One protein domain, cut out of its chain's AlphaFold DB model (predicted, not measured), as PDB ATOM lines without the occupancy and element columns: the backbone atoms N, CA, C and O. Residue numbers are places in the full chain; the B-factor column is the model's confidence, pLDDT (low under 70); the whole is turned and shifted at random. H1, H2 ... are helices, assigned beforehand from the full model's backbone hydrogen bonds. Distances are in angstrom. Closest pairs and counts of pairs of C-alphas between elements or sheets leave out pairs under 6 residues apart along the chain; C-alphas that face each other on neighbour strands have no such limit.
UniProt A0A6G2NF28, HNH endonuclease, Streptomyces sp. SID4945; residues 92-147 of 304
ATOM      1  N   PRO A  92      14.756 -10.170 -31.874       48.41
ATOM      2  CA  PRO A  92      14.476 -10.273 -33.312       48.41
ATOM      3  C   PRO A  92      13.530  -9.133 -33.675       48.41
ATOM      4  O   PRO A  92      12.679  -8.809 -32.851       48.41
ATOM      5  N   GLU A  93      13.784  -8.451 -34.794       54.31
ATOM      6  CA  GLU A  93      13.186  -7.168 -35.179       54.31
ATOM      7  C   GLU A  93      11.724  -7.042 -34.757       54.31
ATOM      8  O   GLU A  93      10.826  -7.377 -35.512       54.31
ATOM      9  N   LEU A  94      11.500  -6.574 -33.523       63.09
ATOM     10  CA  LEU A  94      10.169  -6.618 -32.941       63.09
ATOM     11  C   LEU A  94       9.372  -5.540 -33.649       63.09
ATOM     12  O   LEU A  94       9.545  -4.340 -33.384       63.09
ATOM     13  N   THR A  95       8.626  -5.948 -34.660       75.38
ATOM     14  CA  THR A  95       8.008  -5.017 -35.587       75.38
ATOM     15  C   THR A  95       7.050  -4.137 -34.793       75.38
ATOM     16  O   THR A  95       6.524  -4.519 -33.743       75.38
ATOM     17  N   ILE A  96       6.817  -2.910 -35.259       76.38
ATOM     18  CA  ILE A  96       5.843  -2.027 -34.598       76.38
ATOM     19  C   ILE A  96       4.467  -2.721 -34.539       76.38
ATOM     20  O   ILE A  96       3.723  -2.519 -33.580       76.38
ATOM     21  N   ALA A  97       4.164  -3.580 -35.520       78.94
ATOM     22  CA  ALA A  97       2.970  -4.416 -35.559       78.94
ATOM     23  C   ALA A  97       2.926  -5.439 -34.410       78.94
ATOM     24  O   ALA A  97       1.945  -5.462 -33.669       78.94
ATOM     25  N   GLU A  98       3.989  -6.217 -34.196       81.38
ATOM     26  CA  GLU A  98       4.081  -7.173 -33.080       81.38
ATOM     27  C   GLU A  98       4.000  -6.472 -31.720       81.38
ATOM     28  O   GLU A  98       3.288  -6.922 -30.823       81.38
ATOM     29  N   LEU A  99       4.666  -5.320 -31.576       84.12
ATOM     30  CA  LEU A  99       4.628  -4.536 -30.343       84.12
ATOM     31  C   LEU A  99       3.221  -3.985 -30.060       84.12
ATOM     32  O   LEU A  99       2.804  -3.964 -28.903       84.12
ATOM     33  N   ARG A 100       2.480  -3.559 -31.094       85.56
ATOM     34  CA  ARG A 100       1.077  -3.124 -30.969       85.56
ATOM     35  C   ARG A 100       0.152  -4.281 -30.611       85.56
ATOM     36  O   ARG A 100      -0.651  -4.131 -29.697       85.56
ATOM     37  N   ALA A 101       0.284  -5.420 -31.290       85.81
ATOM     38  CA  ALA A 101      -0.534  -6.601 -31.027       85.81
ATOM     39  C   ALA A 101      -0.344  -7.106 -29.587       85.81
ATOM     40  O   ALA A 101      -1.317  -7.339 -28.874       85.81
ATOM     41  N   ALA A 102       0.906  -7.182 -29.122       87.00
ATOM     42  CA  ALA A 102       1.212  -7.577 -27.751       87.00
ATOM     43  C   ALA A 102       0.807  -6.511 -26.719       87.00
ATOM     44  O   ALA A 102       0.405  -6.851 -25.611       87.00
ATOM     45  N   ALA A 103       0.883  -5.216 -27.053       86.81
ATOM     46  CA  ALA A 103       0.401  -4.155 -26.168       86.81
ATOM     47  C   ALA A 103      -1.127  -4.189 -26.007       86.81
ATOM     48  O   ALA A 103      -1.622  -3.907 -24.921       86.81
ATOM     49  N   ALA A 104      -1.877  -4.575 -27.042       87.62
ATOM     50  CA  ALA A 104      -3.333  -4.693 -26.966       87.62
ATOM     51  C   ALA A 104      -3.802  -5.834 -26.042       87.62
ATOM     52  O   ALA A 104      -4.868  -5.729 -25.439       87.62
ATOM     53  N   SER A 105      -3.010  -6.901 -25.886       85.25
ATOM     54  CA  SER A 105      -3.373  -8.072 -25.072       85.25
ATOM     55  C   SER A 105      -2.977  -7.973 -23.594       85.25
ATOM     56  O   SER A 105      -3.350  -8.831 -22.794       85.25
ATOM     57  N   VAL A 106      -2.233  -6.934 -23.201       90.81
ATOM     58  CA  VAL A 106      -1.712  -6.760 -21.837       90.81
ATOM     59  C   VAL A 106      -2.074  -5.397 -21.262       90.81
ATOM     60  O   VAL A 106      -2.380  -4.451 -21.976       90.81
ATOM     61  N   ASN A 107      -1.985  -5.273 -19.940       88.38
ATOM     62  CA  ASN A 107      -2.312  -4.048 -19.207       88.38
ATOM     63  C   ASN A 107      -1.099  -3.429 -18.487       88.38
ATOM     64  O   ASN A 107      -1.259  -2.566 -17.625       88.38
ATOM     65  N   SER A 108       0.123  -3.886 -18.775       88.81
ATOM     66  CA  SER A 108       1.341  -3.366 -18.145       88.81
ATOM     67  C   SER A 108       2.586  -3.627 -18.994       88.81
ATOM     68  O   SER A 108       2.670  -4.629 -19.696       88.81
ATOM     69  N   VAL A 109       3.603  -2.759 -18.891       87.69
ATOM     70  CA  VAL A 109       4.878  -2.931 -19.623       87.69
ATOM     71  C   VAL A 109       5.657  -4.194 -19.196       87.69
ATOM     72  O   VAL A 109       6.219  -4.850 -20.064       87.69
ATOM     73  N   PRO A 110       5.697  -4.597 -17.909       87.19
ATOM     74  CA  PRO A 110       6.243  -5.907 -17.532       87.19
ATOM     75  C   PRO A 110       5.427  -7.080 -18.099       87.19
ATOM     76  O   PRO A 110       5.988  -8.100 -18.485       87.19
ATOM     77  N   GLY A 111       4.097  -6.941 -18.187       86.44
ATOM     78  CA  GLY A 111       3.241  -7.898 -18.897       86.44
ATOM     79  C   GLY A 111       3.591  -7.990 -20.382       86.44
ATOM     80  O   GLY A 111       3.733  -9.090 -20.900       86.44
ATOM     81  N   LEU A 112       3.830  -6.847 -21.026       89.12
ATOM     82  CA  LEU A 112       4.298  -6.765 -22.408       89.12
ATOM     83  C   LEU A 112       5.654  -7.448 -22.603       89.12
ATOM     84  O   LEU A 112       5.820  -8.176 -23.572       89.12
ATOM     85  N   ALA A 113       6.608  -7.260 -21.684       88.50
ATOM     86  CA  ALA A 113       7.894  -7.957 -21.741       88.50
ATOM     87  C   ALA A 113       7.694  -9.481 -21.756       88.50
ATOM     88  O   ALA A 113       8.192 -10.147 -22.659       88.50
ATOM     89  N   ARG A 114       6.872 -10.008 -20.840       86.94
ATOM     90  CA  ARG A 114       6.546 -11.442 -20.775       86.94
ATOM     91  C   ARG A 114       5.817 -11.945 -22.024       86.94
ATOM     92  O   ARG A 114       6.170 -13.002 -22.531       86.94
ATOM     93  N   ALA A 115       4.853 -11.182 -22.545       86.44
ATOM     94  CA  ALA A 115       4.122 -11.523 -23.772       86.44
ATOM     95  C   ALA A 115       5.030 -11.583 -25.012       86.44
ATOM     96  O   ALA A 115       4.747 -12.317 -25.951       86.44
ATOM     97  N   LEU A 116       6.137 -10.838 -24.994       86.44
ATOM     98  CA  LEU A 116       7.157 -10.826 -26.041       86.44
ATOM     99  C   LEU A 116       8.302 -11.824 -25.792       86.44
ATOM    100  O   LEU A 116       9.301 -11.791 -26.507       86.44
ATOM    101  N   GLY A 117       8.197 -12.681 -24.769       84.19
ATOM    102  CA  GLY A 117       9.249 -13.638 -24.405       84.19
ATOM    103  C   GLY A 117      10.513 -12.989 -23.825       84.19
ATOM    104  O   GLY A 117      11.583 -13.594 -23.840       84.19
ATOM    105  N   LEU A 118      10.413 -11.752 -23.334       84.69
ATOM    106  CA  LEU A 118      11.519 -10.986 -22.764       84.69
ATOM    107  C   LEU A 118      11.495 -11.015 -21.227       84.69
ATOM    108  O   LEU A 118      10.440 -11.120 -20.600       84.69
ATOM    109  N   SER A 119      12.674 -10.835 -20.623       82.38
ATOM    110  CA  SER A 119      12.825 -10.602 -19.179       82.38
ATOM    111  C   SER A 119      12.066  -9.343 -18.747       82.38
ATOM    112  O   SER A 119      12.103  -8.318 -19.429       82.38
ATOM    113  N   ASP A 120      11.406  -9.375 -17.592       83.94
ATOM    114  CA  ASP A 120      10.669  -8.234 -17.037       83.94
ATOM    115  C   ASP A 120      11.533  -7.324 -16.141       83.94
ATOM    116  O   ASP A 120      11.020  -6.511 -15.363       83.94
ATOM    117  N   ASP A 121      12.858  -7.400 -16.294       80.56
ATOM    118  CA  ASP A 121      13.805  -6.572 -15.558       80.56
ATOM    119  C   ASP A 121      13.705  -5.065 -15.882       80.56
ATOM    120  O   ASP A 121      13.131  -4.599 -16.874       80.56
ATOM    121  N   THR A 122      14.311  -4.255 -15.011       75.00
ATOM    122  CA  THR A 122      14.267  -2.786 -15.122       75.00
ATOM    123  C   THR A 122      14.866  -2.250 -16.424       75.00
ATOM    124  O   THR A 122      14.435  -1.196 -16.908       75.00
ATOM    125  N   ARG A 123      15.838  -2.953 -17.015       75.25
ATOM    126  CA  ARG A 123      16.506  -2.539 -18.253       75.25
ATOM    127  C   ARG A 123      15.584  -2.754 -19.448       75.25
ATOM    128  O   ARG A 123      15.395  -1.824 -20.237       75.25
ATOM    129  N   THR A 124      14.982  -3.931 -19.530       78.12
ATOM    130  CA  THR A 124      14.091  -4.373 -20.604       78.12
ATOM    131  C   THR A 124      12.791  -3.586 -20.579       78.12
ATOM    132  O   THR A 124      12.415  -2.970 -21.577       78.12
ATOM    133  N   VAL A 125      12.170  -3.450 -19.403       83.88
ATOM    134  CA  VAL A 125      10.987  -2.597 -19.214       83.88
ATOM    135  C   VAL A 125      11.296  -1.141 -19.577       83.88
ATOM    136  O   VAL A 125      10.483  -0.463 -20.211       83.88
ATOM    137  N   GLY A 126      12.479  -0.639 -19.214       80.94
ATOM    138  CA  GLY A 126      12.927   0.700 -19.594       80.94
ATOM    139  C   GLY A 126      13.111   0.871 -21.107       80.94
ATOM    140  O   GLY A 126      12.775   1.929 -21.645       80.94
ATOM    141  N   ALA A 127      13.622  -0.148 -21.800       80.62
ATOM    142  CA  ALA A 127      13.773  -0.154 -23.253       80.62
ATOM    143  C   ALA A 127      12.418  -0.183 -23.972       80.62
ATOM    144  O   ALA A 127      12.192   0.643 -24.859       80.62
ATOM    145  N   LEU A 128      11.491  -1.038 -23.531       86.06
ATOM    146  CA  LEU A 128      10.130  -1.104 -24.069       86.06
ATOM    147  C   LEU A 128       9.390   0.227 -23.900       86.06
ATOM    148  O   LEU A 128       8.788   0.705 -24.855       86.06
ATOM    149  N   ARG A 129       9.513   0.899 -22.745       86.00
ATOM    150  CA  ARG A 129       8.937   2.245 -22.541       86.00
ATOM    151  C   ARG A 129       9.433   3.265 -23.562       86.00
ATOM    152  O   ARG A 129       8.633   4.039 -24.078       86.00
ATOM    153  N   ARG A 130      10.740   3.279 -23.854       81.62
ATOM    154  CA  ARG A 130      11.313   4.188 -24.864       81.62
ATOM    155  C   ARG A 130      10.777   3.877 -26.258       81.62
ATOM    156  O   ARG A 130      10.471   4.800 -27.001       81.62
ATOM    157  N   ARG A 131      10.637   2.592 -26.591       82.56
ATOM    158  CA  ARG A 131      10.147   2.139 -27.896       82.56
ATOM    159  C   ARG A 131       8.659   2.446 -28.090       82.56
ATOM    160  O   ARG A 131       8.303   3.011 -29.112       82.56
ATOM    161  N   ILE A 132       7.820   2.198 -27.080       87.12
ATOM    162  CA  ILE A 132       6.397   2.595 -27.065       87.12
ATOM    163  C   ILE A 132       6.253   4.104 -27.306       87.12
ATOM    164  O   ILE A 132       5.474   4.512 -28.163       87.12
ATOM    165  N   ALA A 133       7.040   4.921 -26.591       82.94
ATOM    166  CA  ALA A 133       7.009   6.377 -26.728       82.94
ATOM    167  C   ALA A 133       7.470   6.858 -28.116       82.94
ATOM    168  O   ALA A 133       6.909   7.811 -28.644       82.94
ATOM    169  N   ALA A 134       8.466   6.198 -28.717       79.06
ATOM    170  CA  ALA A 134       8.956   6.530 -30.054       79.06
ATOM    171  C   ALA A 134       8.004   6.086 -31.182       79.06
ATOM    172  O   ALA A 134       8.001   6.691 -32.248       79.06
ATOM    173  N   SER A 135       7.205   5.037 -30.961       81.38
ATOM    174  CA  SER A 135       6.324   4.433 -31.976       81.38
ATOM    175  C   SER A 135       4.841   4.815 -31.841       81.38
ATOM    176  O   SER A 135       4.003   4.249 -32.547       81.38
ATOM    177  N   ASN A 136       4.519   5.757 -30.944       80.12
ATOM    178  CA  ASN A 136       3.169   6.267 -30.670       80.12
ATOM    179  C   ASN A 136       2.121   5.151 -30.480       80.12
ATOM    180  O   ASN A 136       1.056   5.154 -31.095       80.12
ATOM    181  N   ILE A 137       2.468   4.134 -29.688       84.44
ATOM    182  CA  ILE A 137       1.582   3.003 -29.392       84.44
ATOM    183  C   ILE A 137       0.667   3.390 -28.233       84.44
ATOM    184  O   ILE A 137       1.157   3.811 -27.180       84.44
ATOM    185  N   ASP A 138      -0.645   3.223 -28.415       82.00
ATOM    186  CA  ASP A 138      -1.603   3.476 -27.344       82.00
ATOM    187  C   ASP A 138      -1.411   2.468 -26.203       82.00
ATOM    188  O   ASP A 138      -1.401   1.251 -26.388       82.00
ATOM    189  N   THR A 139      -1.198   3.013 -25.011       83.69
ATOM    190  CA  THR A 139      -1.053   2.274 -23.751       83.69
ATOM    191  C   THR A 139      -1.887   2.928 -22.652       83.69
ATOM    192  O   THR A 139      -1.596   2.779 -21.464       83.69
ATOM    193  N   SER A 140      -2.919   3.689 -23.029       82.94
ATOM    194  CA  SER A 140      -3.843   4.352 -22.105       82.94
ATOM    195  C   SER A 140      -4.572   3.358 -21.195       82.94
ATOM    196  O   SER A 140      -4.786   3.652 -20.018       82.94
ATOM    197  N   HIS A 141      -4.851   2.152 -21.698       83.50
ATOM    198  CA  HIS A 141      -5.439   1.034 -20.955       83.50
ATOM    199  C   HIS A 141      -4.474   0.370 -19.965       83.50
ATOM    200  O   HIS A 141      -4.894  -0.472 -19.170       83.50
ATOM    201  N   PHE A 142      -3.179   0.716 -19.979       86.81
ATOM    202  CA  PHE A 142      -2.234   0.134 -19.033       86.81
ATOM    203  C   PHE A 142      -2.534   0.623 -17.619       86.81
ATOM    204  O   PHE A 142      -2.470   1.818 -17.310       86.81
ATOM    205  N   VAL A 143      -2.774  -0.329 -16.718       74.88
ATOM    206  CA  VAL A 143      -2.997  -0.049 -15.306       74.88
ATOM    207  C   VAL A 143      -1.686   0.465 -14.727       74.88
ATOM    208  O   VAL A 143      -0.723  -0.271 -14.486       74.88
ATOM    209  N   LYS A 144      -1.632   1.770 -14.468       68.56
ATOM    210  CA  LYS A 144      -0.617   2.319 -13.572       68.56
ATOM    211  C   LYS A 144      -0.869   1.658 -12.220       68.56
ATOM    212  O   LYS A 144      -1.962   1.800 -11.686       68.56
ATOM    213  N   LYS A 145       0.121   0.954 -11.661       62.53
ATOM    214  CA  LYS A 145       0.075   0.499 -10.262       62.53
ATOM    215  C   LYS A 145      -0.006   1.741  -9.374       62.53
ATOM    216  O   LYS A 145       1.017   2.302  -8.982       62.53
ATOM    217  N   GLN A 146      -1.219   2.225  -9.140       63.00
ATOM    218  CA  GLN A 146      -1.482   3.312  -8.221       63.00
ATOM    219  C   GLN A 146      -1.436   2.694  -6.835       63.00
ATOM    220  O   GLN A 146      -2.235   1.823  -6.503       63.00
ATOM    221  N   LEU A 147      -0.439   3.079  -6.044       69.50
ATOM    222  CA  LEU A 147      -0.524   2.794  -4.622       69.50
ATOM    223  C   LEU A 147      -1.626   3.695  -4.051       69.50
ATOM    224  O   LEU A 147      -1.693   4.859  -4.462       69.50
TER     225      LEU A 147
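What this domain is: This is residues 92 to 147 of the 304 residues of the protein "HNH endonuclease" of Streptomyces sp. SID4945 (UniProt A0A6G2NF28). Three helices make a small triangle, with the short H2 set crosswise to both H1 and H3, and a tail without named elements, residues 135 to 147, runs from H3 to one end of the long axis. The other end of that axis is at the first printed residues. The printed part has 56 residues with H1, H2 and H3 in chain order and no named strand: all helix, compact, radius of gyration of the C-alphas 10.4 A, spans 35 by 22 by 19 A.

Where its parts are: H1, residues 96 to 104, begins at C-alpha 96 (5.843, -2.027, -34.598) and is 12.2 A long. H2, residues 109 to 115, is 9.6 A long. H3, residues 122 to 134, is 18.4 A long and ends at C-alpha 134 (8.956, 6.530, -30.054).

How they stand to each other: H1 and H2 only just touch, with 3 pairs of C-alphas within 8 A, the closest those of Ala 103 and Leu 112, 6.0 A; they are about perpendicular, 76 degrees. H3 touches H2 with residues 124 to 129 alone, about perpendicular at 81 degrees; the closest C-alphas, Pro 110 and Val 125, are 6.0 A apart. H1 and H3 are near each other. In H1, H2 and H3 every O i to N i+4 pair is within hydrogen-bond range.

The domain as a whole: The C-alphas of Glu 93 and Leu 147, the two farthest apart, are 34.9 A apart. The printed part has no cut and no long link. The model's pLDDT is under 70 at residues 92 to 94 and 144 to 147.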